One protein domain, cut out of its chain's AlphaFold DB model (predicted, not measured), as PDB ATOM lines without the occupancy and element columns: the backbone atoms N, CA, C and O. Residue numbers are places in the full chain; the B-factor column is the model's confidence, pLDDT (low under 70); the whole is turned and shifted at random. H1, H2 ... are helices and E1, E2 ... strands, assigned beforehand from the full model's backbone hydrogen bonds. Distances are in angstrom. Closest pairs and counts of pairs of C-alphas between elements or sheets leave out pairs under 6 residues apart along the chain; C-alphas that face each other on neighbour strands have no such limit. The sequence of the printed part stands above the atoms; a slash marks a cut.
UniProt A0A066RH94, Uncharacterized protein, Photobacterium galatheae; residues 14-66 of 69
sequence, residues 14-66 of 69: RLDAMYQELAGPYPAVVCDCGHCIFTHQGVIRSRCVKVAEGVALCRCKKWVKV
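This is residues 14 to 66 of the 69 residues of an uncharacterized protein of Photobacterium galatheae (UniProt A0A066RH94). This domain has little regular structure: a small two-stranded hairpin, E2 and E3, forms one end, loops and the short strand E1 fill the middle, and H1 forms the other end, its residues 14 to 19 sticking out. The 53 printed residues hold H1, E1, E2 and E3 in that order, a mixed class with 18 residues in named elements. The whole is only just compact, close to loose, with a radius of gyration of the C-alphas of 11.5 A, and elongated, 34 by 21 by 16 A.

E2, residues 55 to 57, and E3, residues 63 to 65, form an antiparallel hairpin at 145 degrees; N 56 and O 64 are within hydrogen-bond range at 2.9 A. E1, residues 36 to 38, pairs with no named strand, but residues 29 to 30 pair antiparallel with it; its closest C-alpha pair with E2 is Ile 37 and Ala 56, 7.5 A. H1, residues 14 to 22, is apart from E1, E2 and E3; every O i to N i+4 pair in it is within hydrogen-bond range.

E3 is 6.9 A long, ending at C-alpha 65 (-16.162, -10.117, -38.718). H1 is 12.5 A long, beginning at C-alpha 14 (2.013, -32.763, -40.419).

The C-alphas farthest apart, of Leu 15 and Ala 52, are 36.7 A apart. The printed part has no cut; the links H1 to E1 and E1 to E2 are long. No printed residue is under 70 in pLDDT.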
ATOM      1  N   ARG A  14       3.389 -33.202 -40.710       71.62
ATOM      2  CA  ARG A  14       2.013 -32.763 -40.419       71.62
ATOM      3  C   ARG A  14       1.983 -31.881 -39.178       71.62
ATOM      4  O   ARG A  14       1.204 -30.933 -39.135       71.62
ATOM      5  N   LEU A  15       2.826 -32.197 -38.200       73.19
ATOM      6  CA  LEU A  15       2.969 -31.421 -36.980       73.19
ATOM      7  C   LEU A  15       3.587 -30.048 -37.279       73.19
ATOM      8  O   LEU A  15       3.025 -29.037 -36.869       73.19
ATOM      9  N   ASP A  16       4.660 -30.007 -38.071       74.12
ATOM     10  CA  ASP A  16       5.318 -28.763 -38.489       74.12
ATOM     11  C   ASP A  16       4.366 -27.851 -39.272       74.12
ATOM     12  O   ASP A  16       4.240 -26.667 -38.964       74.12
ATOM     13  N   ALA A  17       3.623 -28.409 -40.235       73.12
ATOM     14  CA  ALA A  17       2.633 -27.655 -41.000       73.12
ATOM     15  C   ALA A  17       1.525 -27.075 -40.102       73.12
ATOM     16  O   ALA A  17       1.149 -25.915 -40.257       73.12
ATOM     17  N   MET A  18       1.032 -27.855 -39.135       75.31
ATOM     18  CA  MET A  18       0.025 -27.392 -38.178       75.31
ATOM     19  C   MET A  18       0.572 -26.275 -37.279       75.31
ATOM     20  O   MET A  18      -0.092 -25.255 -37.101       75.31
ATOM     21  N   TYR A  19       1.787 -26.427 -36.743       75.19
ATOM     22  CA  TYR A  19       2.431 -25.375 -35.953       75.19
ATOM     23  C   TYR A  19       2.648 -24.106 -36.770       75.19
ATOM     24  O   TYR A  19       2.449 -23.015 -36.249       75.19
ATOM     25  N   GLN A  20       2.991 -24.226 -38.049       73.81
ATOM     26  CA  GLN A  20       3.208 -23.076 -38.919       73.81
ATOM     27  C   GLN A  20       1.907 -22.348 -39.295       73.81
ATOM     28  O   GLN A  20       1.931 -21.138 -39.517       73.81
ATOM     29  N   GLU A  21       0.763 -23.040 -39.325       72.19
ATOM     30  CA  GLU A  21      -0.559 -22.403 -39.445       72.19
ATOM     31  C   GLU A  21      -1.005 -21.695 -38.152       72.19
ATOM     32  O   GLU A  21      -1.749 -20.712 -38.215       72.19
ATOM     33  N   LEU A  22      -0.555 -22.183 -36.991       78.81
ATOM     34  CA  LEU A  22      -0.839 -21.600 -35.672       78.81
ATOM     35  C   LEU A  22       0.141 -20.484 -35.287       78.81
ATOM     36  O   LEU A  22      -0.189 -19.617 -34.480       78.81
ATOM     37  N   ALA A  23       1.338 -20.489 -35.865       80.50
ATOM     38  CA  ALA A  23       2.355 -19.478 -35.650       80.50
ATOM     39  C   ALA A  23       2.089 -18.269 -36.555       80.50
ATOM     40  O   ALA A  23       2.243 -18.320 -37.774       80.50
ATOM     41  N   GLY A  24       1.707 -17.150 -35.953       86.69
ATOM     42  CA  GLY A  24       1.610 -15.882 -36.660       86.69
ATOM     43  C   GLY A  24       1.170 -14.742 -35.745       86.69
ATOM     44  O   GLY A  24       0.631 -14.991 -34.666       86.69
ATOM     45  N   PRO A  25       1.429 -13.484 -36.136       92.94
ATOM     46  CA  PRO A  25       1.204 -12.327 -35.272       92.94
ATOM     47  C   PRO A  25      -0.272 -11.923 -35.175       92.94
ATOM     48  O   PRO A  25      -0.619 -11.074 -34.356       92.94
ATOM     49  N   TYR A  26      -1.144 -12.492 -36.011       93.06
ATOM     50  CA  TYR A  26      -2.547 -12.106 -36.075       93.06
ATOM     51  C   TYR A  26      -3.448 -13.063 -35.278       93.06
ATOM     52  O   TYR A  26      -3.190 -14.269 -35.232       93.06
ATOM     53  N   PRO A  27      -4.542 -12.572 -34.671       92.12
ATOM     54  CA  PRO A  27      -5.535 -13.438 -34.048       92.12
ATOM     55  C   PRO A  27      -6.368 -14.141 -35.125       92.12
ATOM     56  O   PRO A  27      -6.969 -13.482 -35.975       92.12
ATOM     57  N   ALA A  28      -6.437 -15.473 -35.086       94.94
ATOM     58  CA  ALA A  28      -7.303 -16.213 -35.994       94.94
ATOM     59  C   ALA A  28      -8.786 -15.952 -35.694       94.94
ATOM     60  O   ALA A  28      -9.195 -15.823 -34.539       94.94
ATOM     61  N   VAL A  29      -9.607 -15.938 -36.745       96.88
ATOM     62  CA  VAL A  29     -11.066 -15.841 -36.631       96.88
ATOM     63  C   VAL A  29     -11.696 -17.133 -37.115       96.88
ATOM     64  O   VAL A  29     -11.556 -17.517 -38.280       96.88
ATOM     65  N   VAL A  30     -12.448 -17.774 -36.225       97.00
ATOM     66  CA  VAL A  30     -13.175 -19.016 -36.493       97.00
ATOM     67  C   VAL A  30     -14.673 -18.737 -36.426       97.00
ATOM     68  O   VAL A  30     -15.163 -18.114 -35.491       97.00
ATOM     69  N   CYS A  31     -15.407 -19.177 -37.442       97.75
ATOM     70  CA  CYS A  31     -16.866 -19.130 -37.450       97.75
ATOM     71  C   CYS A  31     -17.454 -20.161 -36.478       97.75
ATOM     72  O   CYS A  31     -16.865 -21.223 -36.297       97.75
ATOM     73  N   ASP A  32     -18.679 -19.947 -35.995       96.69
ATOM     74  CA  ASP A  32     -19.427 -20.918 -35.174       96.69
ATOM     75  C   ASP A  32     -19.526 -22.322 -35.798       96.69
ATOM     76  O   ASP A  32     -19.723 -23.307 -35.098       96.69
ATOM     77  N   CYS A  33     -19.409 -22.438 -37.128       96.94
ATOM     78  CA  CYS A  33     -19.399 -23.734 -37.812       96.94
ATOM     79  C   CYS A  33     -18.022 -24.433 -37.798       96.94
ATOM     80  O   CYS A  33     -17.818 -25.384 -38.550       96.94
ATOM     81  N   GLY A  34     -17.050 -23.912 -37.046       96.12
ATOM     82  CA  GLY A  34     -15.682 -24.427 -36.936       96.12
ATOM     83  C   GLY A  34     -14.753 -24.061 -38.098       96.12
ATOM     84  O   GLY A  34     -13.599 -24.481 -38.124       96.12
ATOM     85  N   HIS A  35     -15.215 -23.286 -39.083       95.88
ATOM     86  CA  HIS A  35     -14.363 -22.891 -40.204       95.88
ATOM     87  C   HIS A  35     -13.489 -21.690 -39.826       95.88
ATOM     88  O   HIS A  35     -14.017 -20.624 -39.511       95.88
ATOM     89  N   CYS A  36     -12.166 -21.851 -39.892       95.81
ATOM     90  CA  CYS A  36     -11.211 -20.750 -39.764       95.81
ATOM     91  C   CYS A  36     -11.285 -19.861 -41.014       95.81
ATOM     92  O   CYS A  36     -10.943 -20.301 -42.112       95.81
ATOM     93  N   ILE A  37     -11.782 -18.635 -40.851       97.19
ATOM     94  CA  ILE A  37     -11.983 -17.666 -41.937       97.19
ATOM     95  C   ILE A  37     -10.774 -16.748 -42.080       97.19
ATOM     96  O   ILE A  37     -10.458 -16.360 -43.199       97.19
ATOM     97  N   PHE A  38     -10.098 -16.418 -40.983       96.75
ATOM     98  CA  PHE A  38      -8.898 -15.587 -40.985       96.75
ATOM     99  C   PHE A  38      -7.797 -16.292 -40.199       96.75
ATOM    100  O   PHE A  38      -8.034 -16.705 -39.065       96.75
ATOM    101  N   THR A  39      -6.631 -16.483 -40.813       94.88
ATOM    102  CA  THR A  39      -5.529 -17.263 -40.230       94.88
ATOM    103  C   THR A  39      -4.593 -16.399 -39.389       94.88
ATOM    104  O   THR A  39      -4.547 -15.178 -39.543       94.88
ATOM    105  N   HIS A  40      -3.764 -17.038 -38.558       94.50
ATOM    106  CA  HIS A  40      -2.704 -16.353 -37.808       94.50
ATOM    107  C   HIS A  40      -1.660 -15.667 -38.704       94.50
ATOM    108  O   HIS A  40      -0.967 -14.748 -38.270       94.50
ATOM    109  N   GLN A  41      -1.588 -16.071 -39.974       93.56
ATOM    110  CA  GLN A  41      -0.725 -15.480 -40.997       93.56
ATOM    111  C   GLN A  41      -1.341 -14.244 -41.676       93.56
ATOM    112  O   GLN A  41      -0.725 -13.667 -42.567       93.56
ATOM    113  N   GLY A  42      -2.546 -13.825 -41.277       93.44
ATOM    114  CA  GLY A  42      -3.191 -12.628 -41.817       93.44
ATOM    115  C   GLY A  42      -3.963 -12.860 -43.118       93.44
ATOM    116  O   GLY A  42      -4.220 -11.914 -43.860       93.44
ATOM    117  N   VAL A  43      -4.329 -14.108 -43.427       94.31
ATOM    118  CA  VAL A  43      -5.000 -14.465 -44.686       94.31
ATOM    119  C   VAL A  43      -6.490 -14.699 -44.458       94.31
ATOM    120  O   VAL A  43      -6.875 -15.553 -43.659       94.31
ATOM    121  N   ILE A  44      -7.340 -14.000 -45.220       96.31
ATOM    122  CA  ILE A  44      -8.775 -14.302 -45.315       96.31
ATOM    123  C   ILE A  44      -8.976 -15.471 -46.292       96.31
ATOM    124  O   ILE A  44      -8.633 -15.387 -47.467       96.31
ATOM    125  N   ARG A  45      -9.577 -16.567 -45.819       95.19
ATOM    126  CA  ARG A  45      -9.842 -17.794 -46.598       95.19
ATOM    127  C   ARG A  45     -11.152 -17.760 -47.388       95.19
ATOM    128  O   ARG A  45     -11.438 -18.686 -48.147       95.19
ATOM    129  N   SER A  46     -11.958 -16.712 -47.224       96.38
ATOM    130  CA  SER A  46     -13.150 -16.486 -48.044       96.38
ATOM    131  C   SER A  46     -12.826 -15.666 -49.286       96.38
ATOM    132  O   SER A  46     -12.110 -14.673 -49.219       96.38
ATOM    133  N   ARG A  47     -13.431 -16.039 -50.415       95.31
ATOM    134  CA  ARG A  47     -13.369 -15.260 -51.663       95.31
ATOM    135  C   ARG A  47     -14.401 -14.132 -51.723       95.31
ATOM    136  O   ARG A  47     -14.358 -13.324 -52.641       95.31
ATOM    137  N   CYS A  48     -15.355 -14.099 -50.794       97.62
ATOM    138  CA  CYS A  48     -16.410 -13.094 -50.756       97.62
ATOM    139  C   CYS A  48     -16.267 -12.274 -49.474       97.62
ATOM    140  O   CYS A  48     -16.546 -12.758 -48.374       97.62
ATOM    141  N   VAL A  49     -15.798 -11.038 -49.632       97.75
ATOM    142  CA  VAL A  49     -15.482 -10.113 -48.542       97.75
ATOM    143  C   VAL A  49     -16.165  -8.785 -48.824       97.75
ATOM    144  O   VAL A  49     -16.104  -8.273 -49.940       97.75
ATOM    145  N   LYS A  50     -16.797  -8.211 -47.805       97.50
ATOM    146  CA  LYS A  50     -17.261  -6.829 -47.830       97.50
ATOM    147  C   LYS A  50     -16.272  -5.983 -47.042       97.50
ATOM    148  O   LYS A  50     -16.358  -5.906 -45.818       97.50
ATOM    149  N   VAL A  51     -15.333  -5.363 -47.753       96.00
ATOM    150  CA  VAL A  51     -14.231  -4.600 -47.145       96.00
ATOM    151  C   VAL A  51     -14.757  -3.468 -46.260       96.00
ATOM    152  O   VAL A  51     -14.376  -3.383 -45.102       96.00
ATOM    153  N   ALA A  52     -15.724  -2.682 -46.744       95.75
ATOM    154  CA  ALA A  52     -16.303  -1.568 -45.983       95.75
ATOM    155  C   ALA A  52     -16.988  -1.993 -44.668       95.75
ATOM    156  O   ALA A  52     -17.055  -1.219 -43.720       95.75
ATOM    157  N   GLU A  53     -17.501  -3.224 -44.602       97.19
ATOM    158  CA  GLU A  53     -18.164  -3.762 -43.411       97.19
ATOM    159  C   GLU A  53     -17.208  -4.594 -42.535       97.19
ATOM    160  O   GLU A  53     -17.593  -5.007 -41.437       97.19
ATOM    161  N   GLY A  54     -15.982  -4.875 -42.992       97.31
ATOM    162  CA  GLY A  54     -15.034  -5.753 -42.303       97.31
ATOM    163  C   GLY A  54     -15.581  -7.159 -42.065       97.31
ATOM    164  O   GLY A  54     -15.405  -7.722 -40.984       97.31
ATOM    165  N   VAL A  55     -16.319  -7.711 -43.035       98.19
ATOM    166  CA  VAL A  55     -16.898  -9.061 -42.939       98.19
ATOM    167  C   VAL A  55     -16.544  -9.928 -44.139       98.19
ATOM    168  O   VAL A  55     -16.482  -9.464 -45.277       98.19
ATOM    169  N   ALA A  56     -16.384 -11.222 -43.885       98.31
ATOM    170  CA  ALA A  56     -16.176 -12.252 -44.890       98.31
ATOM    171  C   ALA A  56     -17.278 -13.317 -44.805       98.31
ATOM    172  O   ALA A  56     -17.741 -13.670 -43.717       98.31
ATOM    173  N   LEU A  57     -17.713 -13.834 -45.956       98.38
ATOM    174  CA  LEU A  57     -18.754 -14.857 -46.021       98.38
ATOM    175  C   LEU A  57     -18.159 -16.237 -45.731       98.38
ATOM    176  O   LEU A  57     -17.288 -16.719 -46.456       98.38
ATOM    177  N   CYS A  58     -18.652 -16.900 -44.692       98.12
ATOM    178  CA  CYS A  58     -18.298 -18.279 -44.388       98.12
ATOM    179  C   CYS A  58     -18.924 -19.260 -45.393       98.12
ATOM    180  O   CYS A  58     -19.990 -19.006 -45.955       98.12
ATOM    181  N   ARG A  59     -18.356 -20.466 -45.515       96.06
ATOM    182  CA  ARG A  59     -18.987 -21.590 -46.234       96.06
ATOM    183  C   ARG A  59     -20.366 -21.986 -45.685       96.06
ATOM    184  O   ARG A  59     -21.169 -22.538 -46.427       96.06
ATOM    185  N   CYS A  60     -20.659 -21.694 -44.413       97.81
ATOM    186  CA  CYS A  60     -21.988 -21.891 -43.819       97.81
ATOM    187  C   CYS A  60     -22.974 -20.746 -44.125       97.81
ATOM    188  O   CYS A  60     -24.072 -20.726 -43.580       97.81
ATOM    189  N   LYS A  61     -22.587 -19.803 -44.998       97.44
ATOM    190  CA  LYS A  61     -23.369 -18.636 -45.438       97.44
ATOM    191  C   LYS A  61     -23.600 -17.554 -44.372       97.44
ATOM    192  O   LYS A  61     -24.345 -16.614 -44.622       97.44
ATOM    193  N   LYS A  62     -22.936 -17.639 -43.215       98.06
ATOM    194  CA  LYS A  62     -22.888 -16.552 -42.226       98.06
ATOM    195  C   LYS A  62     -21.808 -15.532 -42.588       98.06
ATOM    196  O   LYS A  62     -20.710 -15.915 -42.993       98.06
ATOM    197  N   TRP A  63     -22.101 -14.252 -42.393       98.31
ATOM    198  CA  TRP A  63     -21.099 -13.187 -42.422       98.31
ATOM    199  C   TRP A  63     -20.348 -13.157 -41.092       98.31
ATOM    200  O   TRP A  63     -20.973 -13.170 -40.035       98.31
ATOM    201  N   VAL A  64     -19.019 -13.131 -41.143       98.12
ATOM    202  CA  VAL A  64     -18.157 -13.143 -39.954       98.12
ATOM    203  C   VAL A  64     -17.226 -11.944 -39.997       98.12
ATOM    204  O   VAL A  64     -16.652 -11.653 -41.046       98.12
ATOM    205  N   LYS A  65     -17.086 -11.247 -38.865       97.94
ATOM    206  CA  LYS A  65     -16.162 -10.117 -38.718       97.94
ATOM    207  C   LYS A  65     -14.724 -10.589 -38.867       97.94
ATOM    208  O   LYS A  65     -14.326 -11.540 -38.208       97.94
ATOM    209  N   VAL A  66     -13.957  -9.920 -39.715       96.62
ATOM    210  CA  VAL A  66     -12.542 -10.217 -39.949       96.62
ATOM    211  C   VAL A  66     -11.739  -8.919 -39.976       96.62
ATOM    212  O   VAL A  66     -12.287  -7.889 -40.377       96.62
TER     213      VAL A  66